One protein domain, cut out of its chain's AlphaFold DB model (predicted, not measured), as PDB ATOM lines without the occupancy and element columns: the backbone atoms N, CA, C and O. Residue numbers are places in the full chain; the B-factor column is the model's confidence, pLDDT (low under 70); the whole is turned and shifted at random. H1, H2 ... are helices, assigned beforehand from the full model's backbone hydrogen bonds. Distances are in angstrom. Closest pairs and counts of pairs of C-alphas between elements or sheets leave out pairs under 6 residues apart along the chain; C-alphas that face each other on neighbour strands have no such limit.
ATOM      1  N   ASP A 131      30.665  10.877  64.423       68.69
ATOM      2  CA  ASP A 131      31.009  10.345  63.106       68.69
ATOM      3  C   ASP A 131      31.775  11.397  62.290       68.69
ATOM      4  O   ASP A 131      31.200  12.205  61.558       68.69
ATOM      5  N   TYR A 132      33.093  11.421  62.486       68.88
ATOM      6  CA  TYR A 132      34.007  12.343  61.812       68.88
ATOM      7  C   TYR A 132      33.982  12.181  60.287       68.88
ATOM      8  O   TYR A 132      34.074  13.172  59.567       68.88
ATOM      9  N   GLU A 133      33.846  10.948  59.795       69.25
ATOM     10  CA  GLU A 133      33.824  10.663  58.357       69.25
ATOM     11  C   GLU A 133      32.541  11.198  57.722       69.25
ATOM     12  O   GLU A 133      32.585  11.836  56.669       69.25
ATOM     13  N   PHE A 134      31.406  10.996  58.388       71.12
ATOM     14  CA  PHE A 134      30.124  11.492  57.915       71.12
ATOM     15  C   PHE A 134      30.018  13.017  57.975       71.12
ATOM     16  O   PHE A 134      29.549  13.635  57.021       71.12
ATOM     17  N   TRP A 135      30.512  13.648  59.045       73.25
ATOM     18  CA  TRP A 135      30.580  15.110  59.131       73.25
ATOM     19  C   TRP A 135      31.477  15.722  58.055       73.25
ATOM     20  O   TRP A 135      31.093  16.733  57.467       73.25
ATOM     21  N   GLY A 136      32.618  15.094  57.753       74.06
ATOM     22  CA  GLY A 136      33.474  15.501  56.639       74.06
ATOM     23  C   GLY A 136      32.733  15.436  55.303       74.06
ATOM     24  O   GLY A 136      32.675  16.429  54.587       74.06
ATOM     25  N   GLN A 137      32.066  14.316  55.007       73.31
ATOM     26  CA  GLN A 137      31.276  14.158  53.774       73.31
ATOM     27  C   GLN A 137      30.104  15.148  53.682       73.31
ATOM     28  O   GLN A 137      29.821  15.687  52.614       73.31
ATOM     29  N   TYR A 138      29.415  15.404  54.791       75.88
ATOM     30  CA  TYR A 138      28.307  16.354  54.834       75.88
ATOM     31  C   TYR A 138      28.779  17.801  54.638       75.88
ATOM     32  O   TYR A 138      28.142  18.581  53.929       75.88
ATOM     33  N   ASN A 139      29.903  18.177  55.249       78.06
ATOM     34  CA  ASN A 139      30.483  19.504  55.071       78.06
ATOM     35  C   ASN A 139      31.042  19.693  53.663       78.06
ATOM     36  O   ASN A 139      30.819  20.749  53.079       78.06
ATOM     37  N   ASP A 140      31.690  18.676  53.103       78.88
ATOM     38  CA  ASP A 140      32.065  18.631  51.692       78.88
ATOM     39  C   ASP A 140      30.846  18.904  50.806       78.88
ATOM     40  O   ASP A 140      30.849  19.870  50.046       78.88
ATOM     41  N   TRP A 141      29.770  18.121  50.955       79.94
ATOM     42  CA  TRP A 141      28.530  18.301  50.194       79.94
ATOM     43  C   TRP A 141      27.996  19.739  50.270       79.94
ATOM     44  O   TRP A 141      27.716  20.334  49.229       79.94
ATOM     45  N   LYS A 142      27.936  20.336  51.471       80.06
ATOM     46  CA  LYS A 142      27.525  21.740  51.639       80.06
ATOM     47  C   LYS A 142      28.428  22.699  50.862       80.06
ATOM     48  O   LYS A 142      27.917  23.551  50.143       80.06
ATOM     49  N   ARG A 143      29.756  22.572  50.990       81.88
ATOM     50  CA  ARG A 143      30.722  23.448  50.300       81.88
ATOM     51  C   ARG A 143      30.573  23.334  48.783       81.88
ATOM     52  O   ARG A 143      30.501  24.349  48.097       81.88
ATOM     53  N   PHE A 144      30.476  22.104  48.274       81.12
ATOM     54  CA  PHE A 144      30.276  21.829  46.852       81.12
ATOM     55  C   PHE A 144      28.968  22.416  46.333       81.12
ATOM     56  O   PHE A 144      28.980  23.076  45.295       81.12
ATOM     57  N   GLY A 145      27.866  22.203  47.056       83.25
ATOM     58  CA  GLY A 145      26.561  22.768  46.723       83.25
ATOM     59  C   GLY A 145      26.617  24.291  46.648       83.25
ATOM     60  O   GLY A 145      26.246  24.868  45.631       83.25
ATOM     61  N   SER A 146      27.180  24.938  47.670       82.12
ATOM     62  CA  SER A 146      27.273  26.398  47.726       82.12
ATOM     63  C   SER A 146      28.147  27.004  46.617       82.12
ATOM     64  O   SER A 146      27.760  28.016  46.042       82.12
ATOM     65  N   GLU A 147      29.293  26.407  46.260       81.38
ATOM     66  CA  GLU A 147      30.117  26.909  45.135       81.38
ATOM     67  C   GLU A 147      29.442  26.670  43.779       81.38
ATOM     68  O   GLU A 147      29.575  27.490  42.869       81.38
ATOM     69  N   TYR A 148      28.722  25.554  43.625       82.06
ATOM     70  CA  TYR A 148      27.945  25.287  42.415       82.06
ATOM     71  C   TYR A 148      26.821  26.310  42.239       82.06
ATOM     72  O   TYR A 148      26.685  26.873  41.156       82.06
ATOM     73  N   GLU A 149      26.070  26.605  43.303       84.94
ATOM     74  CA  GLU A 149      25.016  27.625  43.299       84.94
ATOM     75  C   GLU A 149      25.567  29.033  43.051       84.94
ATOM     76  O   GLU A 149      24.963  29.813  42.318       84.94
ATOM     77  N   ALA A 150      26.731  29.358  43.619       84.75
ATOM     78  CA  ALA A 150      27.355  30.663  43.436       84.75
ATOM     79  C   ALA A 150      27.915  30.870  42.019       84.75
ATOM     80  O   ALA A 150      27.974  32.006  41.542       84.75
ATOM     81  N   ARG A 151      28.391  29.806  41.356       83.31
ATOM     82  CA  ARG A 151      29.110  29.890  40.070       83.31
ATOM     83  C   ARG A 151      28.773  28.734  39.114       83.31
ATOM     84  O   ARG A 151      29.687  28.013  38.694       83.31
ATOM     85  N   PRO A 152      27.508  28.570  38.694       83.19
ATOM     86  CA  PRO A 152      27.084  27.426  37.882       83.19
ATOM     87  C   PRO A 152      27.815  27.344  36.529       83.19
ATOM     88  O   PRO A 152      28.252  26.268  36.121       83.19
ATOM     89  N   GLU A 153      28.080  28.479  35.878       83.94
ATOM     90  CA  GLU A 153      28.746  28.536  34.566       83.94
ATOM     91  C   GLU A 153      30.177  27.970  34.579       83.94
ATOM     92  O   GLU A 153      30.634  27.340  33.616       83.94
ATOM     93  N   ARG A 154      30.904  28.162  35.692       81.06
ATOM     94  CA  ARG A 154      32.264  27.629  35.882       81.06
ATOM     95  C   ARG A 154      32.241  26.103  35.892       81.06
ATOM     96  O   ARG A 154      33.140  25.466  35.333       81.06
ATOM     97  N   TRP A 155      31.221  25.532  36.523       77.81
ATOM     98  CA  TRP A 155      31.005  24.093  36.586       77.81
ATOM     99  C   TRP A 155      30.612  23.538  35.225       77.81
ATOM    100  O   TRP A 155      31.276  22.629  34.735       77.81
ATOM    101  N   GLU A 156      29.622  24.136  34.566       80.56
ATOM    102  CA  GLU A 156      29.176  23.729  33.229       80.56
ATOM    103  C   GLU A 156      30.315  23.759  32.204       80.56
ATOM    104  O   GLU A 156      30.519  22.797  31.459       80.56
ATOM    105  N   SER A 157      31.139  24.808  32.227       82.19
ATOM    106  CA  SER A 157      32.307  24.940  31.350       82.19
ATOM    107  C   SER A 157      33.357  23.849  31.589       82.19
ATOM    108  O   SER A 157      33.925  23.309  30.634       82.19
ATOM    109  N   ARG A 158      33.628  23.501  32.856       75.38
ATOM    110  CA  ARG A 158      34.557  22.414  33.215       75.38
ATOM    111  C   ARG A 158      33.984  21.049  32.838       75.38
ATOM    112  O   ARG A 158      34.733  20.211  32.339       75.38
ATOM    113  N   ILE A 159      32.677  20.841  33.007       79.06
ATOM    114  CA  ILE A 159      31.997  19.599  32.623       79.06
ATOM    115  C   ILE A 159      32.089  19.397  31.108       79.06
ATOM    116  O   ILE A 159      32.564  18.359  30.649       79.06
ATOM    117  N   LYS A 160      31.729  20.416  30.326       80.75
ATOM    118  CA  LYS A 160      31.796  20.364  28.863       80.75
ATOM    119  C   LYS A 160      33.211  20.036  28.374       80.75
ATOM    120  O   LYS A 160      33.413  19.103  27.605       80.75
ATOM    121  N   ARG A 161      34.221  20.739  28.903       80.38
ATOM    122  CA  ARG A 161      35.634  20.544  28.528       80.38
ATOM    123  C   ARG A 161      36.165  19.151  28.872       80.38
ATOM    124  O   ARG A 161      36.936  18.585  28.103       80.38
ATOM    125  N   ASN A 162      35.795  18.616  30.035       71.56
ATOM    126  CA  ASN A 162      36.420  17.409  30.567       71.56
ATOM    127  C   ASN A 162      35.648  16.123  30.262       71.56
ATOM    128  O   ASN A 162      36.256  15.057  30.350       71.56
ATOM    129  N   PHE A 163      34.359  16.184  29.918       71.69
ATOM    130  CA  PHE A 163      33.512  14.991  29.800       71.69
ATOM    131  C   PHE A 163      32.910  14.771  28.411       71.69
ATOM    132  O   PHE A 163      32.471  13.644  28.155       71.69
ATOM    133  N   ASP A 164      32.887  15.760  27.518       75.00
ATOM    134  CA  ASP A 164      32.366  15.573  26.160       75.00
ATOM    135  C   ASP A 164      33.234  14.584  25.363       75.00
ATOM    136  O   ASP A 164      34.458  14.561  25.473       75.00
ATOM    137  N   GLY A 165      32.586  13.689  24.609       71.00
ATOM    138  CA  GLY A 165      33.254  12.683  23.769       71.00
ATOM    139  C   GLY A 165      33.964  11.531  24.504       71.00
ATOM    140  O   GLY A 165      34.429  10.600  23.851       71.00
ATOM    141  N   LYS A 166      34.038  11.537  25.845       71.31
ATOM    142  CA  LYS A 166      34.748  10.496  26.614       71.31
ATOM    143  C   LYS A 166      33.884   9.264  26.932       71.31
ATOM    144  O   LYS A 166      32.717   9.367  27.327       71.31
ATOM    145  N   GLY A 167      34.503   8.083  26.839       65.94
ATOM    146  CA  GLY A 167      33.936   6.800  27.276       65.94
ATOM    147  C   GLY A 167      33.778   6.679  28.802       65.94
ATOM    148  O   GLY A 167      34.193   7.551  29.565       65.94
ATOM    149  N   SER A 168      33.175   5.584  29.277       65.44
ATOM    150  CA  SER A 168      32.807   5.407  30.695       65.44
ATOM    151  C   SER A 168      34.002   5.383  31.660       65.44
ATOM    152  O   SER A 168      33.936   6.016  32.714       65.44
ATOM    153  N   ALA A 169      35.097   4.695  31.324       64.56
ATOM    154  CA  ALA A 169      36.272   4.595  32.192       64.56
ATOM    155  C   ALA A 169      37.062   5.920  32.310       64.56
ATOM    156  O   ALA A 169      37.244   6.370  33.444       64.56
ATOM    157  N   PRO A 170      37.419   6.623  31.213       69.44
ATOM    158  CA  PRO A 170      38.056   7.942  31.295       69.44
ATOM    159  C   PRO A 170      37.201   8.978  32.033       69.44
ATOM    160  O   PRO A 170      37.720   9.765  32.818       69.44
ATOM    161  N   ARG A 171      35.870   8.940  31.857       67.00
ATOM    162  CA  ARG A 171      34.951   9.812  32.608       67.00
ATOM    163  C   ARG A 171      35.002   9.568  34.119       67.00
ATOM    164  O   ARG A 171      34.852  10.514  34.881       67.00
ATOM    165  N   ARG A 172      35.208   8.330  34.580       66.06
ATOM    166  CA  ARG A 172      35.337   8.046  36.023       66.06
ATOM    167  C   ARG A 172      36.623   8.631  36.606       66.06
ATOM    168  O   ARG A 172      36.561   9.230  37.675       66.06
ATOM    169  N   ALA A 173      37.743   8.488  35.899       68.44
ATOM    170  CA  ALA A 173      39.028   9.043  36.326       68.44
ATOM    171  C   ALA A 173      38.991  10.580  36.391       68.44
ATOM    172  O   ALA A 173      39.400  11.166  37.389       68.44
ATOM    173  N   GLU A 174      38.415  11.223  35.374       73.38
ATOM    174  CA  GLU A 174      38.265  12.683  35.340       73.38
ATOM    175  C   GLU A 174      37.338  13.207  36.431       73.38
ATOM    176  O   GLU A 174      37.625  14.236  37.036       73.38
ATOM    177  N   ARG A 175      36.252  12.481  36.738       71.75
ATOM    178  CA  ARG A 175      35.399  12.829  37.879       71.75
ATOM    179  C   ARG A 175      36.205  12.814  39.167       71.75
ATOM    180  O   ARG A 175      36.193  13.812  39.866       71.75
ATOM    181  N   TYR A 176      36.932  11.731  39.449       69.56
ATOM    182  CA  TYR A 176      37.749  11.629  40.660       69.56
ATOM    183  C   TYR A 176      38.773  12.767  40.766       69.56
ATOM    184  O   TYR A 176      38.861  13.423  41.802       69.56
ATOM    185  N   LYS A 177      39.493  13.052  39.674       73.50
ATOM    186  CA  LYS A 177      40.440  14.172  39.602       73.50
ATOM    187  C   LYS A 177      39.762  15.499  39.940       73.50
ATOM    188  O   LYS A 177      40.279  16.278  40.733       73.50
ATOM    189  N   PHE A 178      38.580  15.719  39.378       74.62
ATOM    190  CA  PHE A 178      37.782  16.902  39.637       74.62
ATOM    191  C   PHE A 178      37.348  17.011  41.113       74.62
ATOM    192  O   PHE A 178      37.419  18.103  41.684       74.62
ATOM    193  N   GLU A 179      36.944  15.907  41.758       74.88
ATOM    194  CA  GLU A 179      36.597  15.922  43.190       74.88
ATOM    195  C   GLU A 179      37.808  16.317  44.042       74.88
ATOM    196  O   GLU A 179      37.688  17.166  44.922       74.88
ATOM    197  N   VAL A 180      38.978  15.742  43.747       72.19
ATOM    198  CA  VAL A 180      40.231  16.033  44.458       72.19
ATOM    199  C   VAL A 180      40.630  17.498  44.290       72.19
ATOM    200  O   VAL A 180      40.806  18.182  45.293       72.19
ATOM    201  N   GLU A 181      40.697  18.009  43.056       76.62
ATOM    202  CA  GLU A 181      41.037  19.415  42.788       76.62
ATOM    203  C   GLU A 181      40.108  20.380  43.530       76.62
ATOM    204  O   GLU A 181      40.542  21.397  44.072       76.62
ATOM    205  N   THR A 182      38.814  20.064  43.566       76.75
ATOM    206  CA  THR A 182      37.826  20.947  44.184       76.75
ATOM    207  C   THR A 182      37.881  20.866  45.719       76.75
ATOM    208  O   THR A 182      37.754  21.894  46.382       76.75
ATOM    209  N   ARG A 183      38.177  19.693  46.306       74.50
ATOM    210  CA  ARG A 183      38.499  19.569  47.744       74.50
ATOM    211  C   ARG A 183      39.735  20.377  48.127       74.50
ATOM    212  O   ARG A 183      39.730  21.049  49.159       74.50
ATOM    213  N   THR A 184      40.783  20.330  47.306       73.81
ATOM    214  CA  THR A 184      42.006  21.111  47.526       73.81
ATOM    215  C   THR A 184      41.700  22.604  47.522       73.81
ATOM    216  O   THR A 184      42.020  23.279  48.495       73.81
ATOM    217  N   TYR A 185      40.974  23.091  46.512       78.88
ATOM    218  CA  TYR A 185      40.548  24.492  46.429       78.88
ATOM    219  C   TYR A 185      39.783  24.955  47.680       78.88
ATOM    220  O   TYR A 185      40.079  26.006  48.242       78.88
ATOM    221  N   PHE A 186      38.833  24.159  48.177       75.88
ATOM    222  CA  PHE A 186      38.114  24.521  49.403       75.88
ATOM    223  C   PHE A 186      38.976  24.487  50.656       75.88
ATOM    224  O   PHE A 186      38.741  25.271  51.575       75.88
ATOM    225  N   THR A 187      39.959  23.592  50.706       73.12
ATOM    226  CA  THR A 187      40.925  23.551  51.806       73.12
ATOM    227  C   THR A 187      41.780  24.818  51.801       73.12
ATOM    228  O   THR A 187      41.964  25.425  52.854       73.12
ATOM    229  N   GLU A 188      42.231  25.268  50.629       72.88
ATOM    230  CA  GLU A 188      42.986  26.515  50.453       72.88
ATOM    231  C   GLU A 188      42.159  27.740  50.850       72.88
ATOM    232  O   GLU A 188      42.583  28.508  51.713       72.88
ATOM    233  N   GLU A 189      40.943  27.886  50.317       78.88
ATOM    234  CA  GLU A 189      40.058  28.993  50.696       78.88
ATOM    235  C   GLU A 189      39.756  28.995  52.197       78.88
ATOM    236  O   GLU A 189      39.660  30.047  52.834       78.88
ATOM    237  N   ARG A 190      39.585  27.811  52.790       79.94
ATOM    238  CA  ARG A 190      39.377  27.685  54.227       79.94
ATOM    239  C   ARG A 190      40.589  28.181  55.004       79.94
ATOM    240  O   ARG A 190      40.419  28.926  55.969       79.94
ATOM    241  N   LEU A 191      41.791  27.750  54.627       70.12
ATOM    242  CA  LEU A 191      43.032  28.193  55.260       70.12
ATOM    243  C   LEU A 191      43.191  29.708  55.119       70.12
ATOM    244  O   LEU A 191      43.495  30.385  56.099       70.12
ATOM    245  N   GLU A 192      42.875  30.268  53.954       75.19
ATOM    246  CA  GLU A 192      42.871  31.709  53.725       75.19
ATOM    247  C   GLU A 192      41.869  32.427  54.645       75.19
ATOM    248  O   GLU A 192      42.223  33.403  55.312       75.19
ATOM    249  N   ARG A 193      40.633  31.921  54.767       75.31
ATOM    250  CA  ARG A 193      39.637  32.438  55.723       75.31
ATOM    251  C   ARG A 193      40.122  32.321  57.167       75.31
ATOM    252  O   ARG A 193      39.881  33.233  57.961       75.31
ATOM    253  N   MET A 194      40.822  31.243  57.516       71.12
ATOM    254  CA  MET A 194      41.407  31.042  58.841       71.12
ATOM    255  C   MET A 194      42.492  32.082  59.142       71.12
ATOM    256  O   MET A 194      42.464  32.670  60.227       71.12
ATOM    257  N   LEU A 195      43.400  32.335  58.195       69.12
ATOM    258  CA  LEU A 195      44.471  33.330  58.308       69.12
ATOM    259  C   LEU A 195      43.908  34.757  58.366       69.12
ATOM    260  O   LEU A 195      44.294  35.536  59.233       69.12
ATOM    261  N   LYS A 196      42.907  35.066  57.532       73.69
ATOM    262  CA  LYS A 196      42.180  36.351  57.516       73.69
ATOM    263  C   LYS A 196      41.204  36.532  58.684       73.69
ATOM    264  O   LYS A 196      40.499  37.536  58.728       73.69
ATOM    265  N   ARG A 197      41.116  35.563  59.605       66.25
ATOM    266  CA  ARG A 197      40.177  35.548  60.744       66.25
ATOM    267  C   ARG A 197      38.691  35.668  60.347       66.25
ATOM    268  O   ARG A 197      37.869  36.049  61.170       66.25
ATOM    269  N   LYS A 198      38.325  35.282  59.119       75.19
ATOM    270  CA  LYS A 198      36.940  35.250  58.589       75.19
ATOM    271  C   LYS A 198      36.328  33.843  58.585       75.19
ATOM    272  O   LYS A 198      35.401  33.549  57.839       75.19
ATOM    273  N   HIS A 199      36.899  32.961  59.387       73.44
ATOM    274  CA  HIS A 199      36.570  31.549  59.452       73.44
ATOM    275  C   HIS A 199      35.249  31.286  60.214       73.44
ATOM    276  O   HIS A 199      35.052  31.800  61.314       73.44
ATOM    277  N   ASN A 200      34.380  30.431  59.664       74.44
ATOM    278  CA  ASN A 200      33.173  29.907  60.309       74.44
ATOM    279  C   ASN A 200      33.321  28.411  60.632       74.44
ATOM    280  O   ASN A 200      33.210  27.575  59.741       74.44
ATOM    281  N   CYS A 201      33.479  28.052  61.909       71.50
ATOM    282  CA  CYS A 201      33.650  26.662  62.355       71.50
ATOM    283  C   CYS A 201      32.591  25.670  61.859       71.50
ATOM    284  O   CYS A 201      32.923  24.503  61.686       71.50
ATOM    285  N   GLU A 202      31.345  26.095  61.635       68.44
ATOM    286  CA  GLU A 202      30.267  25.198  61.188       68.44
ATOM    287  C   GLU A 202      30.352  24.827  59.702       68.44
ATOM    288  O   GLU A 202      29.779  23.821  59.274       68.44
ATOM    289  N   LEU A 203      31.027  25.666  58.916       67.88
ATOM    290  CA  LEU A 203      31.202  25.488  57.476       67.88
ATOM    291  C   LEU A 203      32.624  25.057  57.129       67.88
ATOM    292  O   LEU A 203      32.825  24.313  56.179       67.88
ATOM    293  N   ASP A 204      33.597  25.532  57.897       73.12
ATOM    294  CA  ASP A 204      35.008  25.393  57.593       73.12
ATOM    295  C   ASP A 204      35.638  24.171  58.277       73.12
ATOM    296  O   ASP A 204      36.395  23.454  57.618       73.12
ATOM    297  N   CYS A 205      35.341  23.898  59.553       74.94
ATOM    298  CA  CYS A 205      35.936  22.755  60.251       74.94
ATOM    299  C   CYS A 205      35.100  21.476  59.977       74.94
ATOM    300  O   CYS A 205      33.886  21.450  60.172       74.94
ATOM    301  N   ASP A 206      35.753  20.397  59.552       70.94
ATOM    302  CA  ASP A 206      35.191  19.048  59.378       70.94
ATOM    303  C   ASP A 206      35.018  18.324  60.708       70.94
ATOM    304  O   ASP A 206      34.158  17.458  60.866       70.94
ATOM    305  N   TYR A 207      35.839  18.700  61.687       68.25
ATOM    306  CA  TYR A 207      35.822  18.094  62.999       68.25
ATOM    307  C   TYR A 207      36.018  19.104  64.133       68.25
ATOM    308  O   TYR A 207      36.647  20.156  63.952       68.25
ATOM    309  N   PRO A 208      35.512  18.765  65.334       64.12
ATOM    310  CA  PRO A 208      35.701  19.561  66.535       64.12
ATOM    311  C   PRO A 208      37.163  19.967  66.700       64.12
ATOM    312  O   PRO A 208      38.053  19.120  66.635       64.12
ATOM    313  N   SER A 209      37.426  21.242  66.989       64.81
ATOM    314  CA  SER A 209      38.776  21.772  67.250       64.81
ATOM    315  C   SER A 209      39.803  21.656  66.110       64.81
ATOM    316  O   SER A 209      40.959  22.003  66.338       64.81
ATOM    317  N   GLN A 210      39.417  21.272  64.885       72.94
ATOM    318  CA  GLN A 210      40.330  21.213  63.729       72.94
ATOM    319  C   GLN A 210      41.165  22.480  63.580       72.94
ATOM    320  O   GLN A 210      42.390  22.448  63.523       72.94
ATOM    321  N   CYS A 211      40.481  23.610  63.630       69.12
ATOM    322  CA  CYS A 211      41.058  24.917  63.416       69.12
ATOM    323  C   CYS A 211      42.026  25.322  64.565       69.12
ATOM    324  O   CYS A 211      42.947  26.112  64.369       69.12
ATOM    325  N   GLN A 212      41.892  24.724  65.759       63.53
ATOM    326  CA  GLN A 212      42.870  24.846  66.849       63.53
ATOM    327  C   GLN A 212      44.097  23.950  66.620       63.53
ATOM    328  O   GLN A 212      45.224  24.397  66.839       63.53
ATOM    329  N   THR A 213      43.882  22.707  66.188       62.88
ATOM    330  CA  THR A 213      44.954  21.754  65.866       62.88
ATOM    331  C   THR A 213      45.850  22.291  64.755       62.88
ATOM    332  O   THR A 213      47.064  22.337  64.925       62.88
ATOM    333  N   GLU A 214      45.265  22.795  63.670       65.50
ATOM    334  CA  GLU A 214      46.012  23.320  62.519       65.50
ATOM    335  C   GLU A 214      46.859  24.546  62.890       65.50
ATOM    336  O   GLU A 214      48.027  24.634  62.513       65.50
ATOM    337  N   ARG A 215      46.336  25.453  63.728       63.03
ATOM    338  CA  ARG A 215      47.117  26.582  64.266       63.03
ATOM    339  C   ARG A 215      48.280  26.125  65.150       63.03
ATOM    340  O   ARG A 215      49.365  26.703  65.087       63.03
ATOM    341  N   TYR A 216      48.067  25.104  65.980       59.84
ATOM    342  CA  TYR A 216      49.120  24.535  66.821       59.84
ATOM    343  C   TYR A 216      50.225  23.879  65.980       59.84
ATOM    344  O   TYR A 216      51.412  24.075  66.246       59.84
ATOM    345  N   GLU A 217      49.852  23.136  64.939       59.12
ATOM    346  CA  GLU A 217      50.800  22.527  64.006       59.12
ATOM    347  C   GLU A 217      51.597  23.573  63.222       59.12
ATOM    348  O   GLU A 217      52.819  23.440  63.114       59.12
ATOM    349  N   ALA A 218      50.947  24.641  62.748       59.56
ATOM    350  CA  ALA A 218      51.613  25.763  62.087       59.56
ATOM    351  C   ALA A 218      52.634  26.448  63.017       59.56
ATOM    352  O   ALA A 218      53.787  26.652  62.638       59.56
ATOM    353  N   SER A 219      52.260  26.704  64.277       55.94
ATOM    354  CA  SER A 219      53.159  27.287  65.283       55.94
ATOM    355  C   SER A 219      54.388  26.411  65.567       55.94
ATOM    356  O   SER A 219      55.497  26.929  65.694       55.94
ATOM    357  N   ARG A 220      54.232  25.079  65.603       57.00
ATOM    358  CA  ARG A 220      55.357  24.137  65.776       57.00
ATOM    359  C   ARG A 220      56.277  24.043  64.562       57.00
ATOM    360  O   ARG A 220      57.458  23.743  64.729       57.00
ATOM    361  N   LYS A 221      55.750  24.232  63.351       52.16
ATOM    362  CA  LYS A 221      56.559  24.241  62.124       52.16
ATOM    363  C   LYS A 221      57.390  25.525  62.018       52.16
ATOM    364  O   LYS A 221      58.561  25.438  61.661       52.16
TER     365      LYS A 221
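Overview. This is residues 131 to 221 of the 292 residues of an uncharacterized protein of Fusarium oxysporum f. sp. cepae (UniProt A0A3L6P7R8). Two helices, H1 and the long H3, cross as an X nearly at right angles, and H2 closes one side of it as a loose triangle, running from the end of H1 towards the beginning of H3. Near the other end of H3, the short H4 packs on H1, and H5 turns off as an arm, of which residues 216 to 221 stick out free. The printed part has 91 residues with five named helices, in the order H1, H2, H3, H4, H5, and no named strand; its class is all helix. The whole is loose, with a radius of gyration of the C-alphas of 15.8 A, and elongated, spanning 48 by 27 by 25 A.

Arrangement. Begin with H1, residues 132 to 150, and go on over a tight link of one residue to H2, residues 152 to 163. These two are close but not clearly touching: the closest C-alphas, those of Tyr 148 and Trp 155, are 6.7 A apart, and the lines are about perpendicular at 74 degrees. A tight link of four residues then brings you to H3, residues 168 to 195. H2 and H3 form a helical hairpin and only just touch, with 3 pairs of C-alphas within 8 A, made by residues 162 to 163 of H2 and residues 171 to 174 of H3 alone. Look at Phe 163 and Arg 171 for the closest C-alphas, 6.1 A apart; the helices run opposite ways at a steep tilt of 37 degrees, only just past shallow. Now compare H1 with H3: they are close but not clearly touching, with the closest C-alphas, those of Arg 143 and Phe 186, 7.5 A apart, and they are about perpendicular at 88 degrees. Further on is H4, residues 201 to 204, which touches H1 at residues 139 to 143 alone; the closest C-alphas are those of Asn 139 and Leu 203, 6.5 A apart. H5, residues 210 to 221, touches no helix but is near H3: the closest C-alphas, those of Met 194 and Cys 211, are 7.7 A apart, and the lines are about perpendicular at 76 degrees. H5 is apart from H1 and from H2, and H2 is apart from H4. In the backbones of H1, H2 and H3 every O i to N i+4 pair is within hydrogen-bond range; in H5 it is 7 of 8, while H4 is too short for such a pair.

Along the chain. Find C-alpha 132 at (34.007, 12.343, 61.812); from there H1 runs 26.8 A to C-alpha 150 at (27.355, 30.663, 43.436). H2 then covers 16.2 A from Pro 152 to Phe 163. H3, the longest helix with 28 residues, measures 41.0 A from Ser 168 to Leu 195. After the four residues of H4, from Cys 201 to Asp 204, H5 runs 16.6 A from Gln 210 to C-alpha 221 at (56.559, 24.241, 62.124).

Size, cuts and confidence. The two C-alphas farthest apart are those of Gly 165 and Arg 220, at 48.8 A. The printed part has no cut, and the four links between the helices are tight. Besides residues 216 to 221 of H5, residues 149 to 154 stand free, of which 152 to 154 belong to H2. The mean pLDDT of the printed part is 72.8; look for values under 70 at residues 167 to 173 and residues 211 to 221, among others, and note the mean of 62 in H5.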